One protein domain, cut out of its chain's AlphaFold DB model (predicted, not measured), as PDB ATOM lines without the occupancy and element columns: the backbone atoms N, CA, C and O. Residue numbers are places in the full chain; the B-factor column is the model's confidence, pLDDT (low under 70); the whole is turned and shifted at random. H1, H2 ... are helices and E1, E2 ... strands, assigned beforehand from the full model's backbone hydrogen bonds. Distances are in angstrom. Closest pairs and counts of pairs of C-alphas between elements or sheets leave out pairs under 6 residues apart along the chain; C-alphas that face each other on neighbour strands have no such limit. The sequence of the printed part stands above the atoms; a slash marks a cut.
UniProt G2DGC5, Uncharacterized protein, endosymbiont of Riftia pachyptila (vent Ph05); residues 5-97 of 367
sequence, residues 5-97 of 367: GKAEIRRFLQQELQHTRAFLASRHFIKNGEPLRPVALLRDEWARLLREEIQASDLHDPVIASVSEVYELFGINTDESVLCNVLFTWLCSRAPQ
ATOM      1  N   GLY A   5     265.416 245.856 298.419       59.34
ATOM      2  CA  GLY A   5     263.990 245.866 298.045       59.34
ATOM      3  C   GLY A   5     263.260 244.534 298.256       59.34
ATOM      4  O   GLY A   5     262.043 244.507 298.415       59.34
ATOM      5  N   LYS A   6     263.989 243.410 298.303       60.00
ATOM      6  CA  LYS A   6     263.395 242.070 298.464       60.00
ATOM      7  C   LYS A   6     262.778 241.863 299.850       60.00
ATOM      8  O   LYS A   6     261.637 241.425 299.964       60.00
ATOM      9  N   ALA A   7     263.524 242.219 300.897       63.44
ATOM     10  CA  ALA A   7     263.073 242.075 302.280       63.44
ATOM     11  C   ALA A   7     261.899 243.016 302.599       63.44
ATOM     12  O   ALA A   7     260.990 242.646 303.342       63.44
ATOM     13  N   GLU A   8     261.897 244.210 302.003       67.81
ATOM     14  CA  GLU A   8     260.825 245.195 302.159       67.81
ATOM     15  C   GLU A   8     259.518 244.729 301.514       67.81
ATOM     16  O   GLU A   8     258.477 244.773 302.165       67.81
ATOM     17  N   ILE A   9     259.563 244.197 300.286       66.69
ATOM     18  CA  ILE A   9     258.366 243.699 299.586       66.69
ATOM     19  C   ILE A   9     257.762 242.489 300.301       66.69
ATOM     20  O   ILE A   9     256.545 242.406 300.457       66.69
ATOM     21  N   ARG A  10     258.599 241.570 300.797       68.06
ATOM     22  CA  ARG A  10     258.132 240.438 301.607       68.06
ATOM     23  C   ARG A  10     257.417 240.913 302.868       68.06
ATOM     24  O   ARG A  10     256.323 240.439 303.171       68.06
ATOM     25  N   ARG A  11     258.040 241.837 303.605       70.69
ATOM     26  CA  ARG A  11     257.473 242.381 304.844       70.69
ATOM     27  C   ARG A  11     256.152 243.093 304.573       70.69
ATOM     28  O   ARG A  11     255.198 242.873 305.310       70.69
ATOM     29  N   PHE A  12     256.095 243.875 303.498       74.12
ATOM     30  CA  PHE A  12     254.883 244.547 303.049       74.12
ATOM     31  C   PHE A  12     253.760 243.547 302.752       74.12
ATOM     32  O   PHE A  12     252.675 243.661 303.311       74.12
ATOM     33  N   LEU A  13     254.027 242.508 301.955       70.62
ATOM     34  CA  LEU A  13     253.000 241.538 301.566       70.62
ATOM     35  C   LEU A  13     252.496 240.720 302.764       70.62
ATOM     36  O   LEU A  13     251.299 240.485 302.893       70.62
ATOM     37  N   GLN A  14     253.379 240.341 303.692       72.69
ATOM     38  CA  GLN A  14     252.974 239.670 304.932       72.69
ATOM     39  C   GLN A  14     252.113 240.568 305.832       72.69
ATOM     40  O   GLN A  14     251.129 240.090 306.396       72.69
ATOM     41  N   GLN A  15     252.457 241.854 305.951       77.50
ATOM     42  CA  GLN A  15     251.661 242.824 306.707       77.50
ATOM     43  C   GLN A  15     250.282 243.030 306.072       77.50
ATOM     44  O   GLN A  15     249.275 242.961 306.772       77.50
ATOM     45  N   GLU A  16     250.220 243.180 304.751       76.38
ATOM     46  CA  GLU A  16     248.959 243.339 304.023       76.38
ATOM     47  C   GLU A  16     248.051 242.108 304.141       76.38
ATOM     48  O   GLU A  16     246.843 242.247 304.348       76.38
ATOM     49  N   LEU A  17     248.608 240.893 304.106       74.69
ATOM     50  CA  LEU A  17     247.834 239.667 304.332       74.69
ATOM     51  C   LEU A  17     247.236 239.612 305.743       74.69
ATOM     52  O   LEU A  17     246.058 239.281 305.909       74.69
ATOM     53  N   GLN A  18     248.018 239.989 306.756       76.00
ATOM     54  CA  GLN A  18     247.550 240.046 308.141       76.00
ATOM     55  C   GLN A  18     246.471 241.119 308.334       76.00
ATOM     56  O   GLN A  18     245.449 240.851 308.967       76.00
ATOM     57  N   HIS A  19     246.661 242.308 307.757       79.56
ATOM     58  CA  HIS A  19     245.703 243.413 307.824       79.56
ATOM     59  C   HIS A  19     244.391 243.061 307.119       79.56
ATOM     60  O   HIS A  19     243.314 243.244 307.686       79.56
ATOM     61  N   THR A  20     244.476 242.481 305.921       77.56
ATOM     62  CA  THR A  20     243.308 242.040 305.148       77.56
ATOM     63  C   THR A  20     242.519 240.985 305.914       77.56
ATOM     64  O   THR A  20     241.296 241.076 306.027       77.56
ATOM     65  N   ARG A  21     243.202 240.010 306.522       75.62
ATOM     66  CA  ARG A  21     242.547 239.014 307.372       75.62
ATOM     67  C   ARG A  21     241.862 239.645 308.576       75.62
ATOM     68  O   ARG A  21     240.708 239.323 308.845       75.62
ATOM     69  N   ALA A  22     242.562 240.510 309.308       74.94
ATOM     70  CA  ALA A  22     242.014 241.173 310.486       74.94
ATOM     71  C   ALA A  22     240.762 241.986 310.127       74.94
ATOM     72  O   ALA A  22     239.750 241.909 310.822       74.94
ATOM     73  N   PHE A  23     240.797 242.683 308.990       78.69
ATOM     74  CA  PHE A  23     239.650 243.399 308.452       78.69
ATOM     75  C   PHE A  23     238.477 242.459 308.132       78.69
ATOM     76  O   PHE A  23     237.371 242.680 308.628       78.69
ATOM     77  N   LEU A  24     238.700 241.379 307.374       75.31
ATOM     78  CA  LEU A  24     237.644 240.421 307.015       75.31
ATOM     79  C   LEU A  24     237.041 239.720 308.243       75.31
ATOM     80  O   LEU A  24     235.824 239.552 308.317       75.31
ATOM     81  N   ALA A  25     237.873 239.364 309.223       72.06
ATOM     82  CA  ALA A  25     237.430 238.761 310.476       72.06
ATOM     83  C   ALA A  25     236.607 239.747 311.323       72.06
ATOM     84  O   ALA A  25     235.557 239.376 311.843       72.06
ATOM     85  N   SER A  26     237.022 241.021 311.404       74.50
ATOM     86  CA  SER A  26     236.279 242.072 312.124       74.50
ATOM     87  C   SER A  26     234.889 242.342 311.540       74.50
ATOM     88  O   SER A  26     233.982 242.771 312.246       74.50
ATOM     89  N   ARG A  27     234.715 242.069 310.243       73.88
ATOM     90  CA  ARG A  27     233.446 242.192 309.519       73.88
ATOM     91  C   ARG A  27     232.643 240.888 309.481       73.88
ATOM     92  O   ARG A  27     231.598 240.861 308.842       73.88
ATOM     93  N   HIS A  28     233.110 239.829 310.149       69.12
ATOM     94  CA  HIS A  28     232.502 238.493 310.159       69.12
ATOM     95  C   HIS A  28     232.327 237.846 308.772       69.12
ATOM     96  O   HIS A  28     231.493 236.958 308.612       69.12
ATOM     97  N   PHE A  29     233.127 238.244 307.776       71.88
ATOM     98  CA  PHE A  29     233.130 237.580 306.465       71.88
ATOM     99  C   PHE A  29     233.852 236.231 306.488       71.88
ATOM    100  O   PHE A  29     233.586 235.383 305.645       71.88
ATOM    101  N   ILE A  30     234.758 236.045 307.449       70.19
ATOM    102  CA  ILE A  30     235.487 234.799 307.684       70.19
ATOM    103  C   ILE A  30     235.416 234.437 309.165       70.19
ATOM    104  O   ILE A  30     235.368 235.319 310.032       70.19
ATOM    105  N   LYS A  31     235.425 233.141 309.476       70.19
ATOM    106  CA  LYS A  31     235.481 232.659 310.860       70.19
ATOM    107  C   LYS A  31     236.898 232.803 311.418       70.19
ATOM    108  O   LYS A  31     237.895 232.684 310.705       70.19
ATOM    109  N   ASN A  32     237.005 233.011 312.730       63.69
ATOM    110  CA  ASN A  32     238.301 232.990 313.408       63.69
ATOM    111  C   ASN A  32     238.962 231.617 313.212       63.69
ATOM    112  O   ASN A  32     238.430 230.606 313.659       63.69
ATOM    113  N   GLY A  33     240.112 231.596 312.535       66.94
ATOM    114  CA  GLY A  33     240.851 230.365 312.221       66.94
ATOM    115  C   GLY A  33     240.647 229.838 310.799       66.94
ATOM    116  O   GLY A  33     241.367 228.934 310.399       66.94
ATOM    117  N   GLU A  34     239.747 230.426 310.008       68.81
ATOM    118  CA  GLU A  34     239.543 230.028 308.612       68.81
ATOM    119  C   GLU A  34     240.783 230.368 307.757       68.81
ATOM    120  O   GLU A  34     241.317 231.482 307.883       68.81
ATOM    121  N   PRO A  35     241.304 229.429 306.943       70.25
ATOM    122  CA  PRO A  35     242.462 229.677 306.096       70.25
ATOM    123  C   PRO A  35     242.077 230.586 304.927       70.25
ATOM    124  O   PRO A  35     241.099 230.348 304.223       70.25
ATOM    125  N   LEU A  36     242.864 231.637 304.705       73.38
ATOM    126  CA  LEU A  36     242.709 232.501 303.540       73.38
ATOM    127  C   LEU A  36     243.593 231.993 302.411       73.38
ATOM    128  O   LEU A  36     244.774 231.718 302.626       73.38
ATOM    129  N   ARG A  37     243.037 231.953 301.199       77.19
ATOM    130  CA  ARG A  37     243.767 231.610 299.975       77.19
ATOM    131  C   ARG A  37     243.918 232.828 299.052       77.19
ATOM    132  O   ARG A  37     243.245 232.908 298.026       77.19
ATOM    133  N   PRO A  38     244.710 233.839 299.447       70.94
ATOM    134  CA  PRO A  38     244.848 235.072 298.682       70.94
ATOM    135  C   PRO A  38     245.621 234.812 297.385       70.94
ATOM    136  O   PRO A  38     246.627 234.107 297.384       70.94
ATOM    137  N   VAL A  39     245.170 235.405 296.280       75.81
ATOM    138  CA  VAL A  39     245.868 235.331 294.990       75.81
ATOM    139  C   VAL A  39     246.652 236.623 294.789       75.81
ATOM    140  O   VAL A  39     246.065 237.701 294.718       75.81
ATOM    141  N   ALA A  40     247.977 236.521 294.704       74.94
ATOM    142  CA  ALA A  40     248.861 237.645 294.421       74.94
ATOM    143  C   ALA A  40     249.308 237.596 292.955       74.94
ATOM    144  O   ALA A  40     249.963 236.642 292.534       74.94
ATOM    145  N   LEU A  41     248.960 238.638 292.196       76.62
ATOM    146  CA  LEU A  41     249.351 238.816 290.797       76.62
ATOM    147  C   LEU A  41     250.543 239.766 290.718       76.62
ATOM    148  O   LEU A  41     250.445 240.931 291.103       76.62
ATOM    149  N   LEU A  42     251.677 239.258 290.244       75.81
ATOM    150  CA  LEU A  42     252.955 239.968 290.280       75.81
ATOM    151  C   LEU A  42     253.700 239.815 288.957       75.81
ATOM    152  O   LEU A  42     253.520 238.833 288.242       75.81
ATOM    153  N   ARG A  43     254.594 240.755 288.633       75.69
ATOM    154  CA  ARG A  43     255.508 240.578 287.492       75.69
ATOM    155  C   ARG A  43     256.387 239.347 287.702       75.69
ATOM    156  O   ARG A  43     256.750 239.038 288.837       75.69
ATOM    157  N   ASP A  44     256.791 238.708 286.611       77.12
ATOM    158  CA  ASP A  44     257.526 237.436 286.605       77.12
ATOM    159  C   ASP A  44     258.770 237.443 287.502       77.12
ATOM    160  O   ASP A  44     259.029 236.484 288.230       77.12
ATOM    161  N   GLU A  45     259.515 238.552 287.501       76.81
ATOM    162  CA  GLU A  45     260.708 238.738 288.333       76.81
ATOM    163  C   GLU A  45     260.404 238.653 289.841       76.81
ATOM    164  O   GLU A  45     261.180 238.066 290.592       76.81
ATOM    165  N   TRP A  46     259.256 239.173 290.282       75.88
ATOM    166  CA  TRP A  46     258.834 239.187 291.684       75.88
ATOM    167  C   TRP A  46     258.066 237.924 292.059       75.88
ATOM    168  O   TRP A  46     258.237 237.407 293.159       75.88
ATOM    169  N   ALA A  47     257.264 237.395 291.133       76.81
ATOM    170  CA  ALA A  47     256.512 236.162 291.323       76.81
ATOM    171  C   ALA A  47     257.442 234.961 291.549       76.81
ATOM    172  O   ALA A  47     257.160 234.136 292.417       76.81
ATOM    173  N   ARG A  48     258.565 234.883 290.817       76.31
ATOM    174  CA  ARG A  48     259.595 233.851 291.027       76.31
ATOM    175  C   ARG A  48     260.259 233.981 292.394       76.31
ATOM    176  O   ARG A  48     260.344 233.001 293.121       76.31
ATOM    177  N   LEU A  49     260.658 235.199 292.768       72.06
ATOM    178  CA  LEU A  49     261.308 235.460 294.056       72.06
ATOM    179  C   LEU A  49     260.401 235.133 295.251       72.06
ATOM    180  O   LEU A  49     260.849 234.540 296.225       72.06
ATOM    181  N   LEU A  50     259.123 235.505 295.185       72.38
ATOM    182  CA  LEU A  50     258.194 235.319 296.301       72.38
ATOM    183  C   LEU A  50     257.663 233.884 296.402       72.38
ATOM    184  O   LEU A  50     257.350 233.450 297.509       72.38
ATOM    185  N   ARG A  51     257.620 233.128 295.293       75.44
ATOM    186  CA  ARG A  51     257.302 231.687 295.303       75.44
ATOM    187  C   ARG A  51     258.290 230.867 296.120       75.44
ATOM    188  O   ARG A  51     257.891 229.909 296.768       75.44
ATOM    189  N   GLU A  52     259.566 231.234 296.080       69.19
ATOM    190  CA  GLU A  52     260.617 230.531 296.819       69.19
ATOM    191  C   GLU A  52     260.621 230.898 298.314       69.19
ATOM    192  O   GLU A  52     261.040 230.096 299.149       69.19
ATOM    193  N   GLU A  53     260.141 232.095 298.673       66.12
ATOM    194  CA  GLU A  53     260.265 232.643 300.030       66.12
ATOM    195  C   GLU A  53     258.991 232.569 300.891       66.12
ATOM    196  O   GLU A  53     259.092 232.578 302.123       66.12
ATOM    197  N   ILE A  54     257.796 232.530 300.291       68.50
ATOM    198  CA  ILE A  54     256.525 232.485 301.027       68.50
ATOM    199  C   ILE A  54     256.050 231.035 301.132       68.50
ATOM    200  O   ILE A  54     255.537 230.461 300.178       68.50
ATOM    201  N   GLN A  55     256.204 230.454 302.320       64.38
ATOM    202  CA  GLN A  55     255.666 229.134 302.645       64.38
ATOM    203  C   GLN A  55     254.225 229.257 303.149       64.38
ATOM    204  O   GLN A  55     253.896 230.201 303.875       64.38
ATOM    205  N   ALA A  56     253.381 228.297 302.769       63.25
ATOM    206  CA  ALA A  56     252.024 228.189 303.286       63.25
ATOM    207  C   ALA A  56     252.048 228.068 304.818       63.25
ATOM    208  O   ALA A  56     252.869 227.357 305.396       63.25
ATOM    209  N   SER A  57     251.146 228.791 305.470       66.38
ATOM    210  CA  SER A  57     250.889 228.718 306.905       66.38
ATOM    211  C   SER A  57     249.490 228.148 307.115       66.38
ATOM    212  O   SER A  57     248.630 228.311 306.253       66.38
ATOM    213  N   ASP A  58     249.219 227.571 308.287       60.59
ATOM    214  CA  ASP A  58     247.894 227.055 308.675       60.59
ATOM    215  C   ASP A  58     246.751 228.061 308.452       60.59
ATOM    216  O   ASP A  58     245.590 227.689 308.302       60.59
ATOM    217  N   LEU A  59     247.075 229.357 308.426       62.56
ATOM    218  CA  LEU A  59     246.115 230.436 308.249       62.56
ATOM    219  C   LEU A  59     246.108 231.046 306.845       62.56
ATOM    220  O   LEU A  59     245.136 231.735 306.516       62.56
ATOM    221  N   HIS A  60     247.182 230.910 306.061       68.94
ATOM    222  CA  HIS A  60     247.368 231.588 304.770       68.94
ATOM    223  C   HIS A  60     248.008 230.625 303.758       68.94
ATOM    224  O   HIS A  60     249.153 230.214 303.944       68.94
ATOM    225  N   ASP A  61     247.311 230.353 302.657       73.75
ATOM    226  CA  ASP A  61     247.835 229.628 301.489       73.75
ATOM    227  C   ASP A  61     247.865 230.565 300.266       73.75
ATOM    228  O   ASP A  61     246.939 230.572 299.451       73.75
ATOM    229  N   PRO A  62     248.853 231.472 300.164       73.06
ATOM    230  CA  PRO A  62     248.898 232.439 299.078       73.06
ATOM    231  C   PRO A  62     249.252 231.775 297.744       73.06
ATOM    232  O   PRO A  62     250.311 231.168 297.593       73.06
ATOM    233  N   VAL A  63     248.405 231.969 296.734       79.25
ATOM    234  CA  VAL A  63     248.695 231.569 295.353       79.25
ATOM    235  C   VAL A  63     249.411 232.725 294.663       79.25
ATOM    236  O   VAL A  63     248.828 233.785 294.434       79.25
ATOM    237  N   ILE A  64     250.685 232.526 294.332       78.44
ATOM    238  CA  ILE A  64     251.512 233.529 293.653       78.44
ATOM    239  C   ILE A  64     251.534 233.214 292.160       78.44
ATOM    240  O   ILE A  64     252.217 232.286 291.725       78.44
ATOM    241  N   ALA A  65     250.809 234.010 291.380       79.69
ATOM    242  CA  ALA A  65     250.756 233.888 289.928       79.69
ATOM    243  C   ALA A  65     251.515 235.045 289.274       79.69
ATOM    244  O   ALA A  65     251.437 236.200 289.709       79.69
ATOM    245  N   SER A  66     252.283 234.727 288.233       82.31
ATOM    246  CA  SER A  66     252.922 235.756 287.420       82.31
ATOM    247  C   SER A  66     251.959 236.306 286.368       82.31
ATOM    248  O   SER A  66     251.073 235.586 285.908       82.31
ATOM    249  N   VAL A  67     252.122 237.572 285.977       78.69
ATOM    250  CA  VAL A  67     251.289 238.181 284.926       78.69
ATOM    251  C   VAL A  67     251.367 237.350 283.642       78.69
ATOM    252  O   VAL A  67     250.322 237.007 283.098       78.69
ATOM    253  N   SER A  68     252.560 236.920 283.224       75.69
ATOM    254  CA  SER A  68     252.733 236.119 282.006       75.69
ATOM    255  C   SER A  68     252.007 234.770 282.063       75.69
ATOM    256  O   SER A  68     251.316 234.412 281.114       75.69
ATOM    257  N   GLU A  69     252.071 234.052 283.192       77.12
ATOM    258  CA  GLU A  69     251.336 232.782 283.370       77.12
ATOM    259  C   GLU A  69     249.820 232.977 283.248       77.12
ATOM    260  O   GLU A  69     249.116 232.128 282.703       77.12
ATOM    261  N   VAL A  70     249.299 234.104 283.739       76.88
ATOM    262  CA  VAL A  70     247.870 234.409 283.633       76.88
ATOM    263  C   VAL A  70     247.480 234.777 282.197       76.88
ATOM    264  O   VAL A  70     246.399 234.402 281.748       76.88
ATOM    265  N   TYR A  71     248.357 235.442 281.443       76.44
ATOM    266  CA  TYR A  71     248.123 235.738 280.025       76.44
ATOM    267  C   TYR A  71     248.093 234.468 279.186       76.44
ATOM    268  O   TYR A  71     247.185 234.310 278.370       76.44
ATOM    269  N   GLU A  72     249.033 233.549 279.420       78.50
ATOM    270  CA  GLU A  72     249.047 232.238 278.770       78.50
ATOM    271  C   GLU A  72     247.772 231.453 279.086       78.50
ATOM    272  O   GLU A  72     247.122 230.934 278.178       78.50
ATOM    273  N   LEU A  73     247.354 231.434 280.356       77.94
ATOM    274  CA  LEU A  73     246.142 230.737 280.790       77.94
ATOM    275  C   LEU A  73     244.871 231.279 280.115       77.94
ATOM    276  O   LEU A  73     243.951 230.513 279.823       77.94
ATOM    277  N   PHE A  74     244.815 232.584 279.840       74.31
ATOM    278  CA  PHE A  74     243.684 233.223 279.163       74.31
ATOM    279  C   PHE A  74     243.853 233.366 277.640       74.31
ATOM    280  O   PHE A  74     242.958 233.904 276.983       74.31
ATOM    281  N   GLY A  75     244.953 232.869 277.064       72.69
ATOM    282  CA  GLY A  75     245.238 232.953 275.627       72.69
ATOM    283  C   GLY A  75     245.431 234.386 275.113       72.69
ATOM    284  O   GLY A  75     245.092 234.680 273.965       72.69
ATOM    285  N   ILE A  76     245.916 235.295 275.963       74.19
ATOM    286  CA  ILE A  76     246.134 236.705 275.626       74.19
ATOM    287  C   ILE A  76     247.520 236.853 274.989       74.19
ATOM    288  O   ILE A  76     248.530 236.986 275.676       74.19
ATOM    289  N   ASN A  77     247.561 236.857 273.657       65.62
ATOM    290  CA  ASN A  77     248.788 237.068 272.889       65.62
ATOM    291  C   ASN A  77     248.995 238.566 272.621       65.62
ATOM    292  O   ASN A  77     248.510 239.095 271.623       65.62
ATOM    293  N   THR A  78     249.699 239.255 273.520       63.31
ATOM    294  CA  THR A  78     250.088 240.666 273.349       63.31
ATOM    295  C   THR A  78     251.548 240.873 273.730       63.31
ATOM    296  O   THR A  78     251.968 240.378 274.775       63.31
ATOM    297  N   ASP A  79     252.278 241.691 272.966       63.47
ATOM    298  CA  ASP A  79     253.662 242.098 273.280       63.47
ATOM    299  C   ASP A  79     253.771 242.876 274.612       63.47
ATOM    300  O   ASP A  79     254.841 242.983 275.207       63.47
ATOM    301  N   GLU A  80     252.641 243.378 275.124       60.88
ATOM    302  CA  GLU A  80     252.497 244.072 276.409       60.88
ATOM    303  C   GLU A  80     252.187 243.135 277.596       60.88
ATOM    304  O   GLU A  80     251.661 243.579 278.620       60.88
ATOM    305  N   SER A  81     252.521 241.841 277.499       58.16
ATOM    306  CA  SER A  81     252.256 240.804 278.522       58.16
ATOM    307  C   SER A  81     252.804 241.100 279.929       58.16
ATOM    308  O   SER A  81     252.477 240.413 280.891       58.16
ATOM    309  N   VAL A  82     253.598 242.163 280.084       59.59
ATOM    310  CA  VAL A  82     254.174 242.628 281.354       59.59
ATOM    311  C   VAL A  82     253.252 243.609 282.108       59.59
ATOM    312  O   VAL A  82     253.490 243.916 283.282       59.59
ATOM    313  N   LEU A  83     252.205 244.143 281.467       65.00
ATOM    314  CA  LEU A  83     251.353 245.199 282.027       65.00
ATOM    315  C   LEU A  83     250.039 244.655 282.599       65.00
ATOM    316  O   LEU A  83     249.127 244.335 281.850       65.00
ATOM    317  N   CYS A  84     249.859 244.707 283.926       65.88
ATOM    318  CA  CYS A  84     248.602 244.322 284.594       65.88
ATOM    319  C   CYS A  84     247.352 245.045 284.052       65.88
ATOM    320  O   CYS A  84     246.240 244.543 284.202       65.88
ATOM    321  N   ASN A  85     247.523 246.212 283.424       66.56
ATOM    322  CA  ASN A  85     246.432 246.989 282.842       66.56
ATOM    323  C   ASN A  85     245.729 246.240 281.705       66.56
ATOM    324  O   ASN A  85     244.507 246.275 281.649       66.56
ATOM    325  N   VAL A  86     246.461 245.528 280.843       66.62
ATOM    326  CA  VAL A  86     245.854 244.796 279.719       66.62
ATOM    327  C   VAL A  86     245.047 243.597 280.237       66.62
ATOM    328  O   VAL A  86     243.927 243.374 279.779       66.62
ATOM    329  N   LEU A  87     245.529 242.905 281.276       68.31
ATOM    330  CA  LEU A  87     244.768 241.869 281.984       68.31
ATOM    331  C   LEU A  87     243.515 242.427 282.646       68.31
ATOM    332  O   LEU A  87     242.453 241.818 282.564       68.31
ATOM    333  N   PHE A  88     243.630 243.579 283.304       68.38
ATOM    334  CA  PHE A  88     242.504 244.238 283.952       68.38
ATOM    335  C   PHE A  88     241.447 244.658 282.926       68.38
ATOM    336  O   PHE A  88     240.272 244.351 283.097       68.38
ATOM    337  N   THR A  89     241.854 245.276 281.816       67.38
ATOM    338  CA  THR A  89     240.959 245.633 280.710       67.38
ATOM    339  C   THR A  89     240.307 244.396 280.101       67.38
ATOM    340  O   THR A  89     239.102 244.409 279.853       67.38
ATOM    341  N   TRP A  90     241.055 243.305 279.921       69.31
ATOM    342  CA  TRP A  90     240.507 242.039 279.440       69.31
ATOM    343  C   TRP A  90     239.479 241.458 280.423       69.31
ATOM    344  O   TRP A  90     238.361 241.139 280.015       69.31
ATOM    345  N   LEU A  91     239.799 241.411 281.721       67.62
ATOM    346  CA  LEU A  91     238.891 240.968 282.782       67.62
ATOM    347  C   LEU A  91     237.629 241.827 282.837       67.62
ATOM    348  O   LEU A  91     236.540 241.278 282.923       67.62
ATOM    349  N   CYS A  92     237.742 243.151 282.729       64.12
ATOM    350  CA  CYS A  92     236.591 244.053 282.690       64.12
ATOM    351  C   CYS A  92     235.761 243.889 281.413       64.12
ATOM    352  O   CYS A  92     234.538 243.976 281.474       64.12
ATOM    353  N   SER A  93     236.399 243.620 280.271       64.75
ATOM    354  CA  SER A  93     235.705 243.389 278.997       64.75
ATOM    355  C   SER A  93     234.941 242.064 278.966       64.75
ATOM    356  O   SER A  93     233.950 241.938 278.251       64.75
ATOM    357  N   ARG A  94     235.394 241.080 279.753       63.38
ATOM    358  CA  ARG A  94     234.771 239.758 279.880       63.38
ATOM    359  C   ARG A  94     234.004 239.549 281.175       63.38
ATOM    360  O   ARG A  94     233.382 238.499 281.316       63.38
ATOM    361  N   ALA A  95     234.031 240.507 282.100       54.22
ATOM    362  CA  ALA A  95     233.280 240.428 283.338       54.22
ATOM    363  C   ALA A  95     231.797 240.300 282.966       54.22
ATOM    364  O   ALA A  95     231.238 241.234 282.382       54.22
ATOM    365  N   PRO A  96     231.146 239.158 283.252       46.72
ATOM    366  CA  PRO A  96     229.725 239.037 282.999       46.72
ATOM    367  C   PRO A  96     229.013 240.134 283.790       46.72
ATOM    368  O   PRO A  96     229.373 240.419 284.938       46.72
ATOM    369  N   GLN A  97     228.002 240.761 283.187       51.16
ATOM    370  CA  GLN A  97     227.067 241.602 283.926       51.16
ATOM    371  C   GLN A  97     226.431 240.743 285.032       51.16
ATOM    372  O   GLN A  97     225.507 239.983 284.784       51.16
TER     373      GLN A  97
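AT A GLANCE: This is residues 5 to 97 of the 367 residues of an uncharacterized protein of endosymbiont of Riftia pachyptila (vent Ph05) (UniProt G2DGC5). A small parallel sheet of two short strands, E1 and E2, sits in the middle of a flat model, with the long helix H1 toward one end and the helices H3 and H4 toward the other. H2 packs on E2, and residues 92 to 97 stick out. The printed part has 93 residues, in the order H1 E1 H2 E2 H3 H4, and is mostly helix. It is only just loose, close to compact, with a radius of gyration of the C-alphas of 15.3 A and spans of 42 by 38 by 18 A.

IN THESE COORDINATES: Find C-alpha 39 at (245.868, 235.331, 294.990), where E1 runs from residues 39 to 42; E2 is residues 63 to 66. H1, residues 5 to 26, starts with C-alpha 5 at (263.990, 245.866, 298.045) and is 31.3 A long. H2 is residues 44 to 53, 14.5 A, and H3 residues 67 to 74, 10.8 A. H4, residues 84 to 94, is 15.3 A long and ends with C-alpha 94 at (234.771, 239.758, 279.880).

HOW THE PARTS SIT: Look across E1 and E2, parallel at 25 degrees, where N 40 and O 63 are 2.9 A apart, within hydrogen-bond range. E1, H2 and E2 form a strand-helix-strand unit, two parallel neighbour strands with a helix between, and its crossover is right-handed. The closest C-alphas of H2 and E2, Asp 44 and Ser 66, are 5.0 A apart. H1 and H2 are close but not clearly touching, about perpendicular at 74 degrees, with the C-alphas of Arg 10 and Leu 50 closest at 7.4 A. H3 and H4 are close but not clearly touching, with the C-alphas of Val 67 and Cys 84 closest at 6.7 A; they run the same way at a shallow tilt of 23 degrees. H1 and H4 are apart. Every O i to N i+4 pair is within hydrogen-bond range in H1, H3 and H4, and 3 of 6 in H2.

THE WHOLE: The C-alphas farthest apart, Asn 32 and Asp 79, are 43.9 A apart. The printed part has no cut, and the link from H1 to E1, residues 27 to 38, is long. Mean pLDDT of the printed part is 70.5; look for values under 70 at residues 5 to 10, 28, 32 to 34, 52 to 60 and 77 to 97.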